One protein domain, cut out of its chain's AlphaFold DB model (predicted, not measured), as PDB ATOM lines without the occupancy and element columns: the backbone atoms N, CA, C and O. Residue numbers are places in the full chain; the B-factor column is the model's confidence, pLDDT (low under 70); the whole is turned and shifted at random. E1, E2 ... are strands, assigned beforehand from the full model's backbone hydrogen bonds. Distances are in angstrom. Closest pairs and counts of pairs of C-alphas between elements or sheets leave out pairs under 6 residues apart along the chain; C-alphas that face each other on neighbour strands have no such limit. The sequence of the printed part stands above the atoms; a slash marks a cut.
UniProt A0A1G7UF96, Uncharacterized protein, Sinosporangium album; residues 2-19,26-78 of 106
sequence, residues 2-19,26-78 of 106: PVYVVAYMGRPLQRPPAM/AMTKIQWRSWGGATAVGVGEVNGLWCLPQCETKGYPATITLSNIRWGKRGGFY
ATOM      1  N   PRO A   2      28.258 -43.009  22.943       85.56
ATOM      2  CA  PRO A   2      29.267 -43.750  23.692       85.56
ATOM      3  C   PRO A   2      29.561 -43.088  25.045       85.56
ATOM      4  O   PRO A   2      29.534 -41.861  25.163       85.56
ATOM      5  N   VAL A   3      29.860 -43.913  26.049       88.75
ATOM      6  CA  VAL A   3      30.270 -43.472  27.389       88.75
ATOM      7  C   VAL A   3      31.634 -44.061  27.712       88.75
ATOM      8  O   VAL A   3      31.898 -45.225  27.397       88.75
ATOM      9  N   TYR A   4      32.486 -43.249  28.326       88.75
ATOM     10  CA  TYR A   4      33.878 -43.542  28.624       88.75
ATOM     11  C   TYR A   4      34.180 -43.310  30.106       88.75
ATOM     12  O   TYR A   4      33.471 -42.588  30.809       88.75
ATOM     13  N   VAL A   5      35.286 -43.878  30.568       86.88
ATOM     14  CA  VAL A   5      35.922 -43.516  31.835       86.88
ATOM     15  C   VAL A   5      37.344 -43.044  31.567       86.88
ATOM     16  O   VAL A   5      38.021 -43.591  30.694       86.88
ATOM     17  N   VAL A   6      37.795 -42.032  32.305       81.38
ATOM     18  CA  VAL A   6      39.193 -41.589  32.297       81.38
ATOM     19  C   VAL A   6      39.816 -42.046  33.605       81.38
ATOM     20  O   VAL A   6      39.656 -41.414  34.642       81.38
ATOM     21  N   ALA A   7      40.481 -43.198  33.557       77.69
ATOM     22  CA  ALA A   7      41.239 -43.718  34.687       77.69
ATOM     23  C   ALA A   7      42.455 -42.822  34.989       77.69
ATOM     24  O   ALA A   7      42.803 -41.956  34.185       77.69
ATOM     25  N   TYR A   8      43.180 -43.086  36.080       72.69
ATOM     26  CA  TYR A   8      44.396 -42.333  36.435       72.69
ATOM     27  C   TYR A   8      45.440 -42.256  35.290       72.69
ATOM     28  O   TYR A   8      46.194 -41.294  35.192       72.69
ATOM     29  N   MET A   9      45.433 -43.223  34.363       66.12
ATOM     30  CA  MET A   9      46.292 -43.259  33.165       66.12
ATOM     31  C   MET A   9      45.850 -42.302  32.032       66.12
ATOM     32  O   MET A   9      46.431 -42.318  30.948       66.12
ATOM     33  N   GLY A  10      44.814 -41.483  32.246       69.44
ATOM     34  CA  GLY A  10      44.442 -40.331  31.414       69.44
ATOM     35  C   GLY A  10      43.799 -40.636  30.058       69.44
ATOM     36  O   GLY A  10      43.261 -39.731  29.423       69.44
ATOM     37  N   ARG A  11      43.808 -41.891  29.594       78.62
ATOM     38  CA  ARG A  11      43.166 -42.273  28.329       78.62
ATOM     39  C   ARG A  11      41.679 -42.590  28.539       78.62
ATOM     40  O   ARG A  11      41.346 -43.275  29.507       78.62
ATOM     41  N   PRO A  12      40.787 -42.137  27.639       83.62
ATOM     42  CA  PRO A  12      39.384 -42.519  27.672       83.62
ATOM     43  C   PRO A  12      39.231 -43.986  27.265       83.62
ATOM     44  O   PRO A  12      39.703 -44.402  26.208       83.62
ATOM     45  N   LEU A  13      38.562 -44.769  28.103       86.38
ATOM     46  CA  LEU A  13      38.378 -46.205  27.909       86.38
ATOM     47  C   LEU A  13      36.894 -46.569  27.958       86.38
ATOM     48  O   LEU A  13      36.126 -45.990  28.727       86.38
ATOM     49  N   GLN A  14      36.495 -47.555  27.153       90.31
ATOM     50  CA  GLN A  14      35.161 -48.153  27.203       90.31
ATOM     51  C   GLN A  14      35.255 -49.530  27.840       90.31
ATOM     52  O   GLN A  14      35.933 -50.396  27.295       90.31
ATOM     53  N   ARG A  15      34.563 -49.734  28.968       91.19
ATOM     54  CA  ARG A  15      34.525 -51.015  29.694       91.19
ATOM     55  C   ARG A  15      35.916 -51.655  29.860       91.19
ATOM     56  O   ARG A  15      36.107 -52.803  29.462       91.19
ATOM     57  N   PRO A  16      36.912 -50.930  30.404       91.56
ATOM     58  CA  PRO A  16      38.258 -51.473  30.500       91.56
ATOM     59  C   PRO A  16      38.304 -52.681  31.452       91.56
ATOM     60  O   PRO A  16      37.665 -52.639  32.504       91.56
ATOM     61  N   PRO A  17      39.078 -53.733  31.138       91.38
ATOM     62  CA  PRO A  17      39.259 -54.880  32.033       91.38
ATOM     63  C   PRO A  17      40.185 -54.568  33.222       91.38
ATOM     64  O   PRO A  17      40.249 -55.337  34.180       91.38
ATOM     65  N   ALA A  18      40.916 -53.451  33.169       89.94
ATOM     66  CA  ALA A  18      41.746 -52.945  34.253       89.94
ATOM     67  C   ALA A  18      41.822 -51.414  34.201       89.94
ATOM     68  O   ALA A  18      41.841 -50.825  33.117       89.94
ATOM     69  N   MET A  19      41.889 -50.762  35.360       88.81
ATOM     70  CA  MET A  19      42.011 -49.310  35.446       88.81
ATOM     71  C   MET A  19      42.774 -48.863  36.692       88.81
ATOM     72  O   MET A  19      42.561 -49.372  37.790       88.81
ATOM     73  N   ALA A  26      45.234 -49.847  41.703       88.69
ATOM     74  CA  ALA A  26      44.583 -50.208  40.459       88.69
ATOM     75  C   ALA A  26      43.532 -51.286  40.715       88.69
ATOM     76  O   ALA A  26      43.629 -52.061  41.666       88.69
ATOM     77  N   MET A  27      42.539 -51.335  39.839       90.50
ATOM     78  CA  MET A  27      41.570 -52.415  39.795       90.50
ATOM     79  C   MET A  27      41.801 -53.247  38.535       90.50
ATOM     80  O   MET A  27      41.977 -52.693  37.447       90.50
ATOM     81  N   THR A  28      41.825 -54.567  38.675       91.19
ATOM     82  CA  THR A  28      42.088 -55.529  37.599       91.19
ATOM     83  C   THR A  28      40.976 -56.574  37.523       91.19
ATOM     84  O   THR A  28      40.115 -56.649  38.402       91.19
ATOM     85  N   LYS A  29      40.969 -57.362  36.436       92.25
ATOM     86  CA  LYS A  29      39.969 -58.413  36.163       92.25
ATOM     87  C   LYS A  29      38.524 -57.900  36.246       92.25
ATOM     88  O   LYS A  29      37.633 -58.591  36.731       92.25
ATOM     89  N   ILE A  30      38.300 -56.671  35.785       94.25
ATOM     90  CA  ILE A  30      37.006 -56.003  35.904       94.25
ATOM     91  C   ILE A  30      36.014 -56.634  34.931       94.25
ATOM     92  O   ILE A  30      36.193 -56.599  33.713       94.25
ATOM     93  N   GLN A  31      34.928 -57.154  35.484       95.25
ATOM     94  CA  GLN A  31      33.760 -57.630  34.767       95.25
ATOM     95  C   GLN A  31      32.626 -56.621  34.937       95.25
ATOM     96  O   GLN A  31      32.065 -56.462  36.023       95.25
ATOM     97  N   TRP A  32      32.290 -55.923  33.853       94.62
ATOM     98  CA  TRP A  32      31.225 -54.923  33.840       94.62
ATOM     99  C   TRP A  32      29.851 -55.595  33.807       94.62
ATOM    100  O   TRP A  32      29.535 -56.337  32.879       94.62
ATOM    101  N   ARG A  33      29.026 -55.308  34.816       94.94
ATOM    102  CA  ARG A  33      27.615 -55.713  34.896       94.94
ATOM    103  C   ARG A  33      26.704 -54.708  34.202       94.94
ATOM    104  O   ARG A  33      25.719 -55.100  33.587       94.94
ATOM    105  N   SER A  34      27.048 -53.425  34.273       93.50
ATOM    106  CA  SER A  34      26.339 -52.352  33.579       93.50
ATOM    107  C   SER A  34      27.316 -51.335  32.998       93.50
ATOM    108  O   SER A  34      28.429 -51.156  33.495       93.50
ATOM    109  N   TRP A  35      26.906 -50.678  31.912       93.31
ATOM    110  CA  TRP A  35      27.674 -49.619  31.263       93.31
ATOM    111  C   TRP A  35      26.758 -48.697  30.457       93.31
ATOM    112  O   TRP A  35      25.791 -49.157  29.859       93.31
ATOM    113  N   GLY A  36      27.092 -47.410  30.386       86.25
ATOM    114  CA  GLY A  36      26.432 -46.450  29.497       86.25
ATOM    115  C   GLY A  36      25.150 -45.815  30.042       86.25
ATOM    116  O   GLY A  36      24.678 -44.841  29.460       86.25
ATOM    117  N   GLY A  37      24.612 -46.316  31.158       86.94
ATOM    118  CA  GLY A  37      23.554 -45.656  31.928       86.94
ATOM    119  C   GLY A  37      24.113 -44.616  32.900       86.94
ATOM    120  O   GLY A  37      25.322 -44.403  32.947       86.94
ATOM    121  N   ALA A  38      23.250 -44.005  33.721       86.69
ATOM    122  CA  ALA A  38      23.642 -43.009  34.732       86.69
ATOM    123  C   ALA A  38      24.795 -43.479  35.644       86.69
ATOM    124  O   ALA A  38      25.604 -42.669  36.103       86.69
ATOM    125  N   THR A  39      24.893 -44.795  35.844       90.81
ATOM    126  CA  THR A  39      25.995 -45.481  36.515       90.81
ATOM    127  C   THR A  39      26.516 -46.652  35.677       90.81
ATOM    128  O   THR A  39      25.802 -47.203  34.834       90.81
ATOM    129  N   ALA A  40      27.770 -47.037  35.913       93.69
ATOM    130  CA  ALA A  40      28.335 -48.302  35.441       93.69
ATOM    131  C   ALA A  40      28.875 -49.093  36.628       93.69
ATOM    132  O   ALA A  40      29.587 -48.543  37.464       93.69
ATOM    133  N   VAL A  41      28.553 -50.380  36.697       95.19
ATOM    134  CA  VAL A  41      28.951 -51.258  37.799       95.19
ATOM    135  C   VAL A  41      29.876 -52.338  37.264       95.19
ATOM    136  O   VAL A  41      29.536 -53.030  36.300       95.19
ATOM    137  N   GLY A  42      31.036 -52.490  37.892       95.00
ATOM    138  CA  GLY A  42      32.017 -53.526  37.595       95.00
ATOM    139  C   GLY A  42      32.444 -54.266  38.856       95.00
ATOM    140  O   GLY A  42      32.503 -53.686  39.935       95.00
ATOM    141  N   VAL A  43      32.749 -55.553  38.723       95.12
ATOM    142  CA  VAL A  43      33.293 -56.382  39.809       95.12
ATOM    143  C   VAL A  43      34.682 -56.848  39.404       95.12
ATOM    144  O   VAL A  43      34.882 -57.222  38.254       95.12
ATOM    145  N   GLY A  44      35.642 -56.810  40.318       93.38
ATOM    146  CA  GLY A  44      37.022 -57.192  40.036       93.38
ATOM    147  C   GLY A  44      37.857 -57.244  41.306       93.38
ATOM    148  O   GLY A  44      37.335 -57.471  42.396       93.38
ATOM    149  N   GLU A  45      39.154 -57.018  41.158       92.62
ATOM    150  CA  GLU A  45      40.124 -57.092  42.248       92.62
ATOM    151  C   GLU A  45      40.873 -55.764  42.380       92.62
ATOM    152  O   GLU A  45      41.337 -55.215  41.382       92.62
ATOM    153  N   VAL A  46      41.003 -55.245  43.600       90.19
ATOM    154  CA  VAL A  46      41.822 -54.067  43.908       90.19
ATOM    155  C   VAL A  46      43.185 -54.515  44.404       90.19
ATOM    156  O   VAL A  46      43.291 -55.331  45.319       90.19
ATOM    157  N   ASN A  47      44.212 -53.914  43.817       88.88
ATOM    158  CA  ASN A  47      45.609 -54.117  44.156       88.88
ATOM    159  C   ASN A  47      46.303 -52.771  44.317       88.88
ATOM    160  O   ASN A  47      45.935 -51.780  43.677       88.88
ATOM    161  N   GLY A  48      47.341 -52.736  45.139       85.81
ATOM    162  CA  GLY A  48      48.169 -51.556  45.296       85.81
ATOM    163  C   GLY A  48      49.497 -51.867  45.957       85.81
ATOM    164  O   GLY A  48      49.677 -52.923  46.552       85.81
ATOM    165  N   LEU A  49      50.430 -50.920  45.882       83.19
ATOM    166  CA  LEU A  49      51.762 -51.093  46.477       83.19
ATOM    167  C   LEU A  49      51.704 -51.307  47.998       83.19
ATOM    168  O   LEU A  49      52.589 -51.925  48.571       83.19
ATOM    169  N   TRP A  50      50.643 -50.821  48.645       81.62
ATOM    170  CA  TRP A  50      50.422 -50.914  50.089       81.62
ATOM    171  C   TRP A  50      49.980 -52.304  50.569       81.62
ATOM    172  O   TRP A  50      49.965 -52.529  51.775       81.62
ATOM    173  N   CYS A  51      49.597 -53.216  49.671       82.19
ATOM    174  CA  CYS A  51      49.239 -54.591  50.031       82.19
ATOM    175  C   CYS A  51      50.248 -55.629  49.561       82.19
ATOM    176  O   CYS A  51      49.956 -56.820  49.643       82.19
ATOM    177  N   LEU A  52      51.397 -55.209  49.030       82.44
ATOM    178  CA  LEU A  52      52.450 -56.146  48.672       82.44
ATOM    179  C   LEU A  52      53.216 -56.586  49.930       82.44
ATOM    180  O   LEU A  52      53.513 -55.742  50.780       82.44
ATOM    181  N   PRO A  53      53.569 -57.883  50.037       82.25
ATOM    182  CA  PRO A  53      53.374 -58.949  49.037       82.25
ATOM    183  C   PRO A  53      52.011 -59.673  49.102       82.25
ATOM    184  O   PRO A  53      51.711 -60.517  48.262       82.25
ATOM    185  N   GLN A  54      51.157 -59.367  50.078       79.50
ATOM    186  CA  GLN A  54      49.929 -60.119  50.375       79.50
ATOM    187  C   GLN A  54      48.921 -60.171  49.211       79.50
ATOM    188  O   GLN A  54      48.170 -61.138  49.104       79.50
ATOM    189  N   CYS A  55      48.896 -59.157  48.342       79.06
ATOM    190  CA  CYS A  55      47.994 -59.070  47.190       79.06
ATOM    191  C   CYS A  55      48.661 -59.365  45.834       79.06
ATOM    192  O   CYS A  55      48.050 -59.137  44.792       79.06
ATOM    193  N   GLU A  56      49.902 -59.863  45.820       75.06
ATOM    194  CA  GLU A  56      50.668 -60.084  44.583       75.06
ATOM    195  C   GLU A  56      50.019 -61.134  43.665       75.06
ATOM    196  O   GLU A  56      49.985 -60.975  42.445       75.06
ATOM    197  N   THR A  57      49.440 -62.185  44.253       77.62
ATOM    198  CA  THR A  57      48.774 -63.276  43.521       77.62
ATOM    199  C   THR A  57      47.257 -63.116  43.439       77.62
ATOM    200  O   THR A  57      46.641 -63.531  42.451       77.62
ATOM    201  N   LYS A  58      46.632 -62.516  44.458       81.62
ATOM    202  CA  LYS A  58      45.182 -62.325  44.532       81.62
ATOM    203  C   LYS A  58      44.853 -60.988  45.179       81.62
ATOM    204  O   LYS A  58      45.163 -60.768  46.346       81.62
ATOM    205  N   GLY A  59      44.176 -60.129  44.426       83.88
ATOM    206  CA  GLY A  59      43.722 -58.855  44.957       83.88
ATOM    207  C   GLY A  59      42.496 -58.960  45.841       83.88
ATOM    208  O   GLY A  59      41.839 -60.000  45.939       83.88
ATOM    209  N   TYR A  60      42.160 -57.836  46.461       88.56
ATOM    210  CA  TYR A  60      40.968 -57.740  47.289       88.56
ATOM    211  C   TYR A  60      39.734 -57.673  46.390       88.56
ATOM    212  O   TYR A  60      39.660 -56.776  45.546       88.56
ATOM    213  N   PRO A  61      38.758 -58.586  46.541       91.69
ATOM    214  CA  PRO A  61      37.539 -58.536  45.754       91.69
ATOM    215  C   PRO A  61      36.809 -57.222  46.025       91.69
ATOM    216  O   PRO A  61      36.591 -56.831  47.176       91.69
ATOM    217  N   ALA A  62      36.446 -56.539  44.948       91.81
ATOM    218  CA  ALA A  62      35.890 -55.205  45.002       91.81
ATOM    219  C   ALA A  62      34.816 -55.001  43.937       91.81
ATOM    220  O   ALA A  62      34.878 -55.545  42.830       91.81
ATOM    221  N   THR A  63      33.851 -54.151  44.265       94.25
ATOM    222  CA  THR A  63      32.855 -53.642  43.326       94.25
ATOM    223  C   THR A  63      33.130 -52.169  43.080       94.25
ATOM    224  O   THR A  63      33.163 -51.381  44.022       94.25
ATOM    225  N   ILE A  64      33.309 -51.792  41.817       92.38
ATOM    226  CA  ILE A  64      33.415 -50.400  41.391       92.38
ATOM    227  C   ILE A  64      32.088 -49.929  40.816       92.38
ATOM    228  O   ILE A  64      31.503 -50.567  39.943       92.38
ATOM    229  N   THR A  65      31.634 -48.778  41.291       93.88
ATOM    230  CA  THR A  65      30.506 -48.046  40.720       93.88
ATOM    231  C   THR A  65      31.025 -46.736  40.161       93.88
ATOM    232  O   THR A  65      31.499 -45.884  40.906       93.88
ATOM    233  N   LEU A  66      30.944 -46.574  38.847       92.31
ATOM    234  CA  LEU A  66      31.174 -45.306  38.175       92.31
ATOM    235  C   LEU A  66      29.874 -44.506  38.158       92.31
ATOM    236  O   LEU A  66      28.801 -45.052  37.893       92.31
ATOM    237  N   SER A  67      29.975 -43.211  38.416       90.12
ATOM    238  CA  SER A  67      28.830 -42.311  38.519       90.12
ATOM    239  C   SER A  67      29.171 -40.924  37.972       90.12
ATOM    240  O   SER A  67      30.270 -40.675  37.460       90.12
ATOM    241  N   ASN A  68      28.201 -40.011  38.062       87.00
ATOM    242  CA  ASN A  68      28.376 -38.604  37.722       87.00
ATOM    243  C   ASN A  68      28.819 -38.394  36.261       87.00
ATOM    244  O   ASN A  68      29.845 -37.763  35.997       87.00
ATOM    245  N   ILE A  69      28.064 -38.950  35.305       87.94
ATOM    246  CA  ILE A  69      28.361 -38.754  33.881       87.94
ATOM    247  C   ILE A  69      28.336 -37.264  33.535       87.94
ATOM    248  O   ILE A  69      27.396 -36.533  33.855       87.94
ATOM    249  N   ARG A  70      29.366 -36.830  32.814       87.06
ATOM    250  CA  ARG A  70      29.443 -35.542  32.133       87.06
ATOM    251  C   ARG A  70      29.312 -35.773  30.636       87.06
ATOM    252  O   ARG A  70      30.170 -36.403  30.022       87.06
ATOM    253  N   TRP A  71      28.217 -35.291  30.059       84.94
ATOM    254  CA  TRP A  71      27.968 -35.376  28.624       84.94
ATOM    255  C   TRP A  71      28.666 -34.228  27.899       84.94
ATOM    256  O   TRP A  71      28.494 -33.064  28.252       84.94
ATOM    257  N   GLY A  72      29.452 -34.563  26.880       82.12
ATOM    258  CA  GLY A  72      30.037 -33.608  25.947       82.12
ATOM    259  C   GLY A  72      29.647 -33.927  24.506       82.12
ATOM    260  O   GLY A  72      29.014 -34.943  24.219       82.12
ATOM    261  N   LYS A  73      30.095 -33.091  23.563       77.12
ATOM    262  CA  LYS A  73      29.772 -33.231  22.128       77.12
ATOM    263  C   LYS A  73      30.197 -34.574  21.507       77.12
ATOM    264  O   LYS A  73      29.672 -34.945  20.466       77.12
ATOM    265  N   ARG A  74      31.159 -35.282  22.112       78.50
ATOM    266  CA  ARG A  74      31.747 -36.534  21.588       78.50
ATOM    267  C   ARG A  74      31.368 -37.791  22.389       78.50
ATOM    268  O   ARG A  74      31.835 -38.873  22.055       78.50
ATOM    269  N   GLY A  75      30.545 -37.665  23.434       85.19
ATOM    270  CA  GLY A  75      30.167 -38.776  24.316       85.19
ATOM    271  C   GLY A  75      30.077 -38.379  25.789       85.19
ATOM    272  O   GLY A  75      30.320 -37.227  26.153       85.19
ATOM    273  N   GLY A  76      29.702 -39.341  26.632       88.62
ATOM    274  CA  GLY A  76      29.645 -39.187  28.086       88.62
ATOM    275  C   GLY A  76      30.928 -39.659  28.767       88.62
ATOM    276  O   GLY A  76      31.563 -40.602  28.301       88.62
ATOM    277  N   PHE A  77      31.293 -39.043  29.888       88.81
ATOM    278  CA  PHE A  77      32.434 -39.456  30.707       88.81
ATOM    279  C   PHE A  77      32.017 -39.607  32.164       88.81
ATOM    280  O   PHE A  77      31.472 -38.666  32.736       88.81
ATOM    281  N   TYR A  78      32.283 -40.758  32.779       89.81
ATOM    282  CA  TYR A  78      32.113 -40.917  34.225       89.81
ATOM    283  C   TYR A  78      33.158 -40.077  34.971       89.81
ATOM    284  O   TYR A  78      34.357 -40.281  34.780       89.81
TER     285      TYR A  78
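AT A GLANCE: This is residues 2 to 19 and 26 to 78 of the 106 residues of an uncharacterized protein of Sinosporangium album (UniProt A0A1G7UF96). A single five-stranded sheet is curled like part of a barrel and drawn out lengthwise, with the long strand E4 as its spine. E4 pairs with E3 over one part and with E5 over another, and this stagger stretches the sheet between the E3 to E4 loop at one end and the tight E4 to E5 turn at the other. The printed part has 71 residues, with no named helix and five strands in the order E1, E2, E3, E4, E5, 37 residues in all; the class is all strand. Across the mixed sheet the order is E1, E5, E4, E3, E2, with E1 and E5 parallel and the other neighbours antiparallel. It is only just compact, close to loose, with a radius of gyration of the C-alphas of 13.2 A, and elongated, spanning 44 by 23 by 16 A.

IN THESE COORDINATES: E1 is residues 3 to 6 and begins at C-alpha 3, (30.270, -43.472, 27.389). Residues 7 to 19 hold no named element. E2, residues 26 to 32, measures 15.6 A from first to last C-alpha. E3, residues 40 to 48, measures 22.4 A. E4, residues 60 to 72, is the longest at 34.0 A and begins at C-alpha 60, (40.968, -57.740, 47.289). E5, residues 75 to 78, ends at C-alpha 78, (32.113, -40.917, 34.225).

HOW THE PARTS SIT: The sheet is strongly twisted, and its edge strands are E1 and E2. E1 and E5 are parallel, at 48 degrees, with N 4 and O 76 2.8 A apart, within hydrogen-bond range. Residues 5 to 6 of E1 also pair antiparallel with residues 12 to 13. E2, E3, E4 and E5 form a meander, each strand the antiparallel neighbour of the one before. In the hairpin E2 and E3, N 28 and O 45 are 2.8 A apart, and E3 bends by 70 degrees at residue 43. In the hairpin E3 and E4, residues 60 to 66 of E4 pair with E3, and N 64 and O 42 are 2.8 A apart. In the hairpin E4 and E5, residues 69 to 72 of E4 pair with E5, and N 70 and O 77 are 2.8 A apart. E1 and E2 are apart, as are E2 and E5.

THE WHOLE: The two C-alphas farthest apart are those of Pro 53 and Lys 73, 44.1 A. Residues 20 to 25 are cut out, and C-alphas 19 and 26 are 5.7 A apart across the cut. The link E3 to E4, 11 residues, is long. The mean pLDDT of the printed part is 87.0; residues 9 to 10 are under 70.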